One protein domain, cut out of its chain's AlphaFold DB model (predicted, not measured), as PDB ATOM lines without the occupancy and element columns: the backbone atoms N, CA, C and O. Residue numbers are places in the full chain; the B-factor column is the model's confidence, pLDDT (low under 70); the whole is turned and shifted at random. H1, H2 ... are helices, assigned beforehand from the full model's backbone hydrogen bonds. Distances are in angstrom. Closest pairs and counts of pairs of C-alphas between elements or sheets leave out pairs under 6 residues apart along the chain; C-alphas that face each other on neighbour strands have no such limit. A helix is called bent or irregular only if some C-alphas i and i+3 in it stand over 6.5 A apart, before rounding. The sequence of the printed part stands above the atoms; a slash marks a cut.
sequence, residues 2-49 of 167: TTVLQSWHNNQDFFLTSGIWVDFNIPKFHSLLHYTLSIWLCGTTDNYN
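This is residues 2 to 49 of the 167 residues of an uncharacterized protein of Gymnopus luxurians FD-317 M1 (UniProt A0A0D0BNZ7). Two helices run opposite ways, offset along the longest axis in a loose, open arrangement: from H1 the link folds back, and H2 runs on past H1's start. Residues 6 to 11 and 39 to 44 stick out. The 48 printed residues, all helix by class, have a radius of gyration of the C-alphas of 13.7 A and span 39 by 21 by 12 A.

Start with H1, residues 2 to 17, and H2, residues 27 to 42, a helical hairpin. They only just touch, with 3 pairs of C-alphas within 8 A, through residues 2 to 5 and 32 to 36 alone; the closest C-alphas, of Thr 2 and Thr 36, are 7.8 A apart. Their rough lines stand at a shallow tilt of 5 degrees, opposite ways. Within hydrogen-bond range are 8 of 12 O i to N i+4 pairs in H1 and 7 of 12 in H2.

Find C-alpha 2 at (30.817, -10.648, 26.516); H1 runs 24.1 A from there. H2 runs 20.2 A to C-alpha 42 at (27.968, -1.471, 41.356), with a kink of 54 degrees near residue 34. Both are only just irregular: C-alphas 10 and 13 are 6.8 A apart, 33 and 36 6.7 A.

The C-alphas farthest apart, of Gly 19 and Gly 43, are 39.3 A apart. The link is short, the printed part has no cut, and no printed residue is under pLDDT 70.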
ATOM      1  N   THR A   2      31.044 -11.190  27.870       78.56
ATOM      2  CA  THR A   2      30.817 -10.648  26.516       78.56
ATOM      3  C   THR A   2      30.755 -11.702  25.402       78.56
ATOM      4  O   THR A   2      29.954 -11.562  24.483       78.56
ATOM      5  N   THR A   3      31.524 -12.789  25.512       84.19
ATOM      6  CA  THR A   3      31.573 -13.874  24.511       84.19
ATOM      7  C   THR A   3      30.233 -14.589  24.319       84.19
ATOM      8  O   THR A   3      29.867 -14.938  23.199       84.19
ATOM      9  N   VAL A   4      29.468 -14.775  25.397       85.62
ATOM     10  CA  VAL A   4      28.147 -15.422  25.359       85.62
ATOM     11  C   VAL A   4      27.110 -14.499  24.720       85.62
ATOM     12  O   VAL A   4      26.319 -14.949  23.897       85.62
ATOM     13  N   LEU A   5      27.147 -13.203  25.042       86.81
ATOM     14  CA  LEU A   5      26.237 -12.218  24.455       86.81
ATOM     15  C   LEU A   5      26.494 -12.045  22.951       86.81
ATOM     16  O   LEU A   5      25.553 -12.023  22.166       86.81
ATOM     17  N   GLN A   6      27.764 -12.020  22.537       87.56
ATOM     18  CA  GLN A   6      28.140 -12.034  21.120       87.56
ATOM     19  C   GLN A   6      27.653 -13.299  20.408       87.56
ATOM     20  O   GLN A   6      27.086 -13.214  19.325       87.56
ATOM     21  N   SER A   7      27.813 -14.473  21.028       90.50
ATOM     22  CA  SER A   7      27.291 -15.723  20.468       90.50
ATOM     23  C   SER A   7      25.764 -15.707  20.329       90.50
ATOM     24  O   SER A   7      25.246 -16.208  19.334       90.50
ATOM     25  N   TRP A   8      25.038 -15.102  21.273       87.88
ATOM     26  CA  TRP A   8      23.592 -14.916  21.154       87.88
ATOM     27  C   TRP A   8      23.231 -14.009  19.973       87.88
ATOM     28  O   TRP A   8      22.433 -14.420  19.136       87.88
ATOM     29  N   HIS A   9      23.867 -12.839  19.852       86.50
ATOM     30  CA  HIS A   9      23.624 -11.915  18.739       86.50
ATOM     31  C   HIS A   9      23.887 -12.562  17.374       86.50
ATOM     32  O   HIS A   9      23.082 -12.402  16.466       86.50
ATOM     33  N   ASN A  10      24.944 -13.370  17.256       89.69
ATOM     34  CA  ASN A  10      25.267 -14.082  16.017       89.69
ATOM     35  C   ASN A  10      24.217 -15.137  15.624       89.69
ATOM     36  O   ASN A  10      24.082 -15.462  14.449       89.69
ATOM     37  N   ASN A  11      23.493 -15.702  16.594       88.88
ATOM     38  CA  ASN A  11      22.493 -16.750  16.363       88.88
ATOM     39  C   ASN A  11      21.053 -16.210  16.334       88.88
ATOM     40  O   ASN A  11      20.130 -16.927  15.946       88.88
ATOM     41  N   GLN A  12      20.839 -14.962  16.754       87.00
ATOM     42  CA  GLN A  12      19.518 -14.347  16.860       87.00
ATOM     43  C   GLN A  12      18.830 -14.210  15.491       87.00
ATOM     44  O   GLN A  12      17.613 -14.389  15.384       87.00
ATOM     45  N   ASP A  13      19.610 -13.972  14.436       85.75
ATOM     46  CA  ASP A  13      19.121 -13.808  13.062       85.75
ATOM     47  C   ASP A  13      18.371 -15.042  12.539       85.75
ATOM     48  O   ASP A  13      17.467 -14.926  11.704       85.75
ATOM     49  N   PHE A  14      18.668 -16.231  13.074       89.31
ATOM     50  CA  PHE A  14      17.943 -17.456  12.741       89.31
ATOM     51  C   PHE A  14      16.454 -17.371  13.111       89.31
ATOM     52  O   PHE A  14      15.599 -17.848  12.363       89.31
ATOM     53  N   PHE A  15      16.122 -16.734  14.236       86.69
ATOM     54  CA  PHE A  15      14.739 -16.603  14.703       86.69
ATOM     55  C   PHE A  15      13.937 -15.588  13.883       86.69
ATOM     56  O   PHE A  15      12.741 -15.798  13.670       86.69
ATOM     57  N   LEU A  16      14.602 -14.536  13.390       87.81
ATOM     58  CA  LEU A  16      14.025 -13.577  12.444       87.81
ATOM     59  C   LEU A  16      13.764 -14.259  11.094       87.81
ATOM     60  O   LEU A  16      12.665 -14.184  10.551       87.81
ATOM     61  N   THR A  17      14.753 -15.006  10.594       88.25
ATOM     62  CA  THR A  17      14.675 -15.717   9.306       88.25
ATOM     63  C   THR A  17      13.614 -16.820   9.314       88.25
ATOM     64  O   THR A  17      12.926 -17.030   8.320       88.25
ATOM     65  N   SER A  18      13.439 -17.501  10.449       89.12
ATOM     66  CA  SER A  18      12.416 -18.541  10.624       89.12
ATOM     67  C   SER A  18      10.992 -17.980  10.757       89.12
ATOM     68  O   SER A  18      10.044 -18.755  10.858       89.12
ATOM     69  N   GLY A  19      10.825 -16.651  10.793       86.50
ATOM     70  CA  GLY A  19       9.522 -15.987  10.897       86.50
ATOM     71  C   GLY A  19       8.817 -16.179  12.241       86.50
ATOM     72  O   GLY A  19       7.621 -15.920  12.346       86.50
ATOM     73  N   ILE A  20       9.534 -16.644  13.270       86.19
ATOM     74  CA  ILE A  20       8.964 -16.889  14.604       86.19
ATOM     75  C   ILE A  20       8.771 -15.552  15.339       86.19
ATOM     76  O   ILE A  20       7.818 -15.401  16.098       86.19
ATOM     77  N   TRP A  21       9.669 -14.583  15.113       84.81
ATOM     78  CA  TRP A  21       9.656 -13.256  15.740       84.81
ATOM     79  C   TRP A  21       9.910 -12.147  14.713       84.81
ATOM     80  O   TRP A  21      10.658 -12.346  13.759       84.81
ATOM     81  N   VAL A  22       9.294 -10.978  14.930       85.25
ATOM     82  CA  VAL A  22       9.425  -9.789  14.059       85.25
ATOM     83  C   VAL A  22      10.646  -8.947  14.437       85.25
ATOM     84  O   VAL A  22      11.378  -8.495  13.563       85.25
ATOM     85  N   ASP A  23      10.884  -8.758  15.735       84.94
ATOM     86  CA  ASP A  23      12.061  -8.081  16.273       84.94
ATOM     87  C   ASP A  23      12.420  -8.631  17.664       84.94
ATOM     88  O   ASP A  23      11.668  -9.400  18.266       84.94
ATOM     89  N   PHE A  24      13.590  -8.235  18.166       83.94
ATOM     90  CA  PHE A  24      14.052  -8.534  19.524       83.94
ATOM     91  C   PHE A  24      14.197  -7.260  20.362       83.94
ATOM     92  O   PHE A  24      15.092  -7.157  21.204       83.94
ATOM     93  N   ASN A  25      13.317  -6.275  20.161       84.62
ATOM     94  CA  ASN A  25      13.372  -5.005  20.884       84.62
ATOM     95  C   ASN A  25      12.744  -5.118  22.284       84.62
ATOM     96  O   ASN A  25      11.856  -4.368  22.689       84.62
ATOM     97  N   ILE A  26      13.192  -6.124  23.029       88.62
ATOM     98  CA  ILE A  26      12.704  -6.449  24.359       88.62
ATOM     99  C   ILE A  26      13.608  -5.721  25.361       88.62
ATOM    100  O   ILE A  26      14.801  -6.032  25.434       88.62
ATOM    101  N   PRO A  27      13.070  -4.825  26.210       87.88
ATOM    102  CA  PRO A  27      13.874  -4.064  27.171       87.88
ATOM    103  C   PRO A  27      14.767  -4.933  28.072       87.88
ATOM    104  O   PRO A  27      15.878  -4.539  28.418       87.88
ATOM    105  N   LYS A  28      14.318  -6.153  28.399       85.56
ATOM    106  CA  LYS A  28      15.080  -7.136  29.193       85.56
ATOM    107  C   LYS A  28      16.304  -7.714  28.472       85.56
ATOM    108  O   LYS A  28      17.255  -8.119  29.129       85.56
ATOM    109  N   PHE A  29      16.281  -7.794  27.144       85.12
ATOM    110  CA  PHE A  29      17.462  -8.195  26.377       85.12
ATOM    111  C   PHE A  29      18.430  -7.023  26.243       85.12
ATOM    112  O   PHE A  29      19.631  -7.205  26.409       85.12
ATOM    113  N   HIS A  30      17.914  -5.804  26.063       85.50
ATOM    114  CA  HIS A  30      18.749  -4.605  26.069       85.50
ATOM    115  C   HIS A  30      19.490  -4.413  27.406       85.50
ATOM    116  O   HIS A  30      20.657  -4.030  27.410       85.50
ATOM    117  N   SER A  31      18.874  -4.751  28.546       87.25
ATOM    118  CA  SER A  31      19.546  -4.665  29.851       87.25
ATOM    119  C   SER A  31      20.758  -5.596  29.997       87.25
ATOM    120  O   SER A  31      21.645  -5.294  30.792       87.25
ATOM    121  N   LEU A  32      20.856  -6.681  29.213       87.31
ATOM    122  CA  LEU A  32      22.021  -7.582  29.236       87.31
ATOM    123  C   LEU A  32      23.314  -6.880  28.806       87.31
ATOM    124  O   LEU A  32      24.383  -7.215  29.317       87.31
ATOM    125  N   LEU A  33      23.216  -5.891  27.910       87.38
ATOM    126  CA  LEU A  33      24.358  -5.068  27.497       87.38
ATOM    127  C   LEU A  33      24.925  -4.284  28.684       87.38
ATOM    128  O   LEU A  33      26.138  -4.144  28.825       87.38
ATOM    129  N   HIS A  34      24.041  -3.829  29.572       87.38
ATOM    130  CA  HIS A  34      24.405  -3.005  30.717       87.38
ATOM    131  C   HIS A  34      24.904  -3.826  31.903       87.38
ATOM    132  O   HIS A  34      25.715  -3.317  32.663       87.38
ATOM    133  N   TYR A  35      24.524  -5.101  32.045       86.19
ATOM    134  CA  TYR A  35      24.912  -5.907  33.212       86.19
ATOM    135  C   TYR A  35      26.417  -6.009  33.440       86.19
ATOM    136  O   TYR A  35      26.850  -5.974  34.586       86.19
ATOM    137  N   THR A  36      27.228  -6.091  32.383       86.75
ATOM    138  CA  THR A  36      28.689  -6.154  32.558       86.75
ATOM    139  C   THR A  36      29.221  -4.855  33.171       86.75
ATOM    140  O   THR A  36      30.025  -4.902  34.101       86.75
ATOM    141  N   LEU A  37      28.730  -3.706  32.692       87.88
ATOM    142  CA  LEU A  37      29.074  -2.389  33.234       87.88
ATOM    143  C   LEU A  37      28.515  -2.204  34.647       87.88
ATOM    144  O   LEU A  37      29.225  -1.731  35.528       87.88
ATOM    145  N   SER A  38      27.271  -2.623  34.881       87.25
ATOM    146  CA  SER A  38      26.642  -2.566  36.195       87.25
ATOM    147  C   SER A  38      27.421  -3.388  37.214       87.25
ATOM    148  O   SER A  38      27.710  -2.872  38.274       87.25
ATOM    149  N   ILE A  39      27.840  -4.618  36.907       87.56
ATOM    150  CA  ILE A  39      28.629  -5.437  37.847       87.56
ATOM    151  C   ILE A  39      29.967  -4.765  38.182       87.56
ATOM    152  O   ILE A  39      30.386  -4.763  39.334       87.56
ATOM    153  N   TRP A  40      30.627  -4.154  37.196       89.12
ATOM    154  CA  TRP A  40      31.881  -3.436  37.432       89.12
ATOM    155  C   TRP A  40      31.709  -2.197  38.312       89.12
ATOM    156  O   TRP A  40      32.523  -1.957  39.198       89.12
ATOM    157  N   LEU A  41      30.660  -1.410  38.070       88.81
ATOM    158  CA  LEU A  41      30.441  -0.143  38.767       88.81
ATOM    159  C   LEU A  41      29.783  -0.327  40.137       88.81
ATOM    160  O   LEU A  41      30.102   0.368  41.096       88.81
ATOM    161  N   CYS A  42      28.830  -1.246  40.207       85.88
ATOM    162  CA  CYS A  42      27.968  -1.471  41.356       85.88
ATOM    163  C   CYS A  42      28.454  -2.614  42.253       85.88
ATOM    164  O   CYS A  42      27.945  -2.759  43.364       85.88
ATOM    165  N   GLY A  43      29.420  -3.414  41.787       87.75
ATOM    166  CA  GLY A  43      29.954  -4.565  42.503       87.75
ATOM    167  C   GLY A  43      28.960  -5.723  42.547       87.75
ATOM    168  O   GLY A  43      28.622  -6.326  41.524       87.75
ATOM    169  N   THR A  44      28.505  -6.069  43.749       79.88
ATOM    170  CA  THR A  44      27.516  -7.128  43.959       79.88
ATOM    171  C   THR A  44      26.134  -6.692  43.479       79.88
ATOM    172  O   THR A  44      25.666  -5.585  43.731       79.88
ATOM    173  N   THR A  45      25.431  -7.593  42.795       71.75
ATOM    174  CA  THR A  45      24.076  -7.337  42.287       71.75
ATOM    175  C   THR A  45      22.989  -7.443  43.361       71.75
ATOM    176  O   THR A  45      21.820  -7.221  43.044       71.75
ATOM    177  N   ASP A  46      23.334  -7.780  44.612       73.50
ATOM    178  CA  ASP A  46      22.346  -8.192  45.623       73.50
ATOM    179  C   ASP A  46      21.412  -7.066  46.104       73.50
ATOM    180  O   ASP A  46      20.304  -7.348  46.548       73.50
ATOM    181  N   ASN A  47      21.769  -5.798  45.882       79.50
ATOM    182  CA  ASN A  47      21.009  -4.651  46.391       79.50
ATOM    183  C   ASN A  47      20.320  -3.807  45.298       79.50
ATOM    184  O   ASN A  47      19.827  -2.711  45.556       79.50
ATOM    185  N   TYR A  48      20.290  -4.292  44.052       80.19
ATOM    186  CA  TYR A  48      19.722  -3.551  42.910       80.19
ATOM    187  C   TYR A  48      18.374  -4.094  42.430       80.19
ATOM    188  O   TYR A  48      17.793  -3.582  41.471       80.19
ATOM    189  N   ASN A  49      17.850  -5.131  43.082       83.81
ATOM    190  CA  ASN A  49      16.507  -5.617  42.803       83.81
ATOM    191  C   ASN A  49      15.458  -4.710  43.465       83.81
ATOM    192  O   ASN A  49      15.676  -4.109  44.513       83.81
TER     193      ASN A  49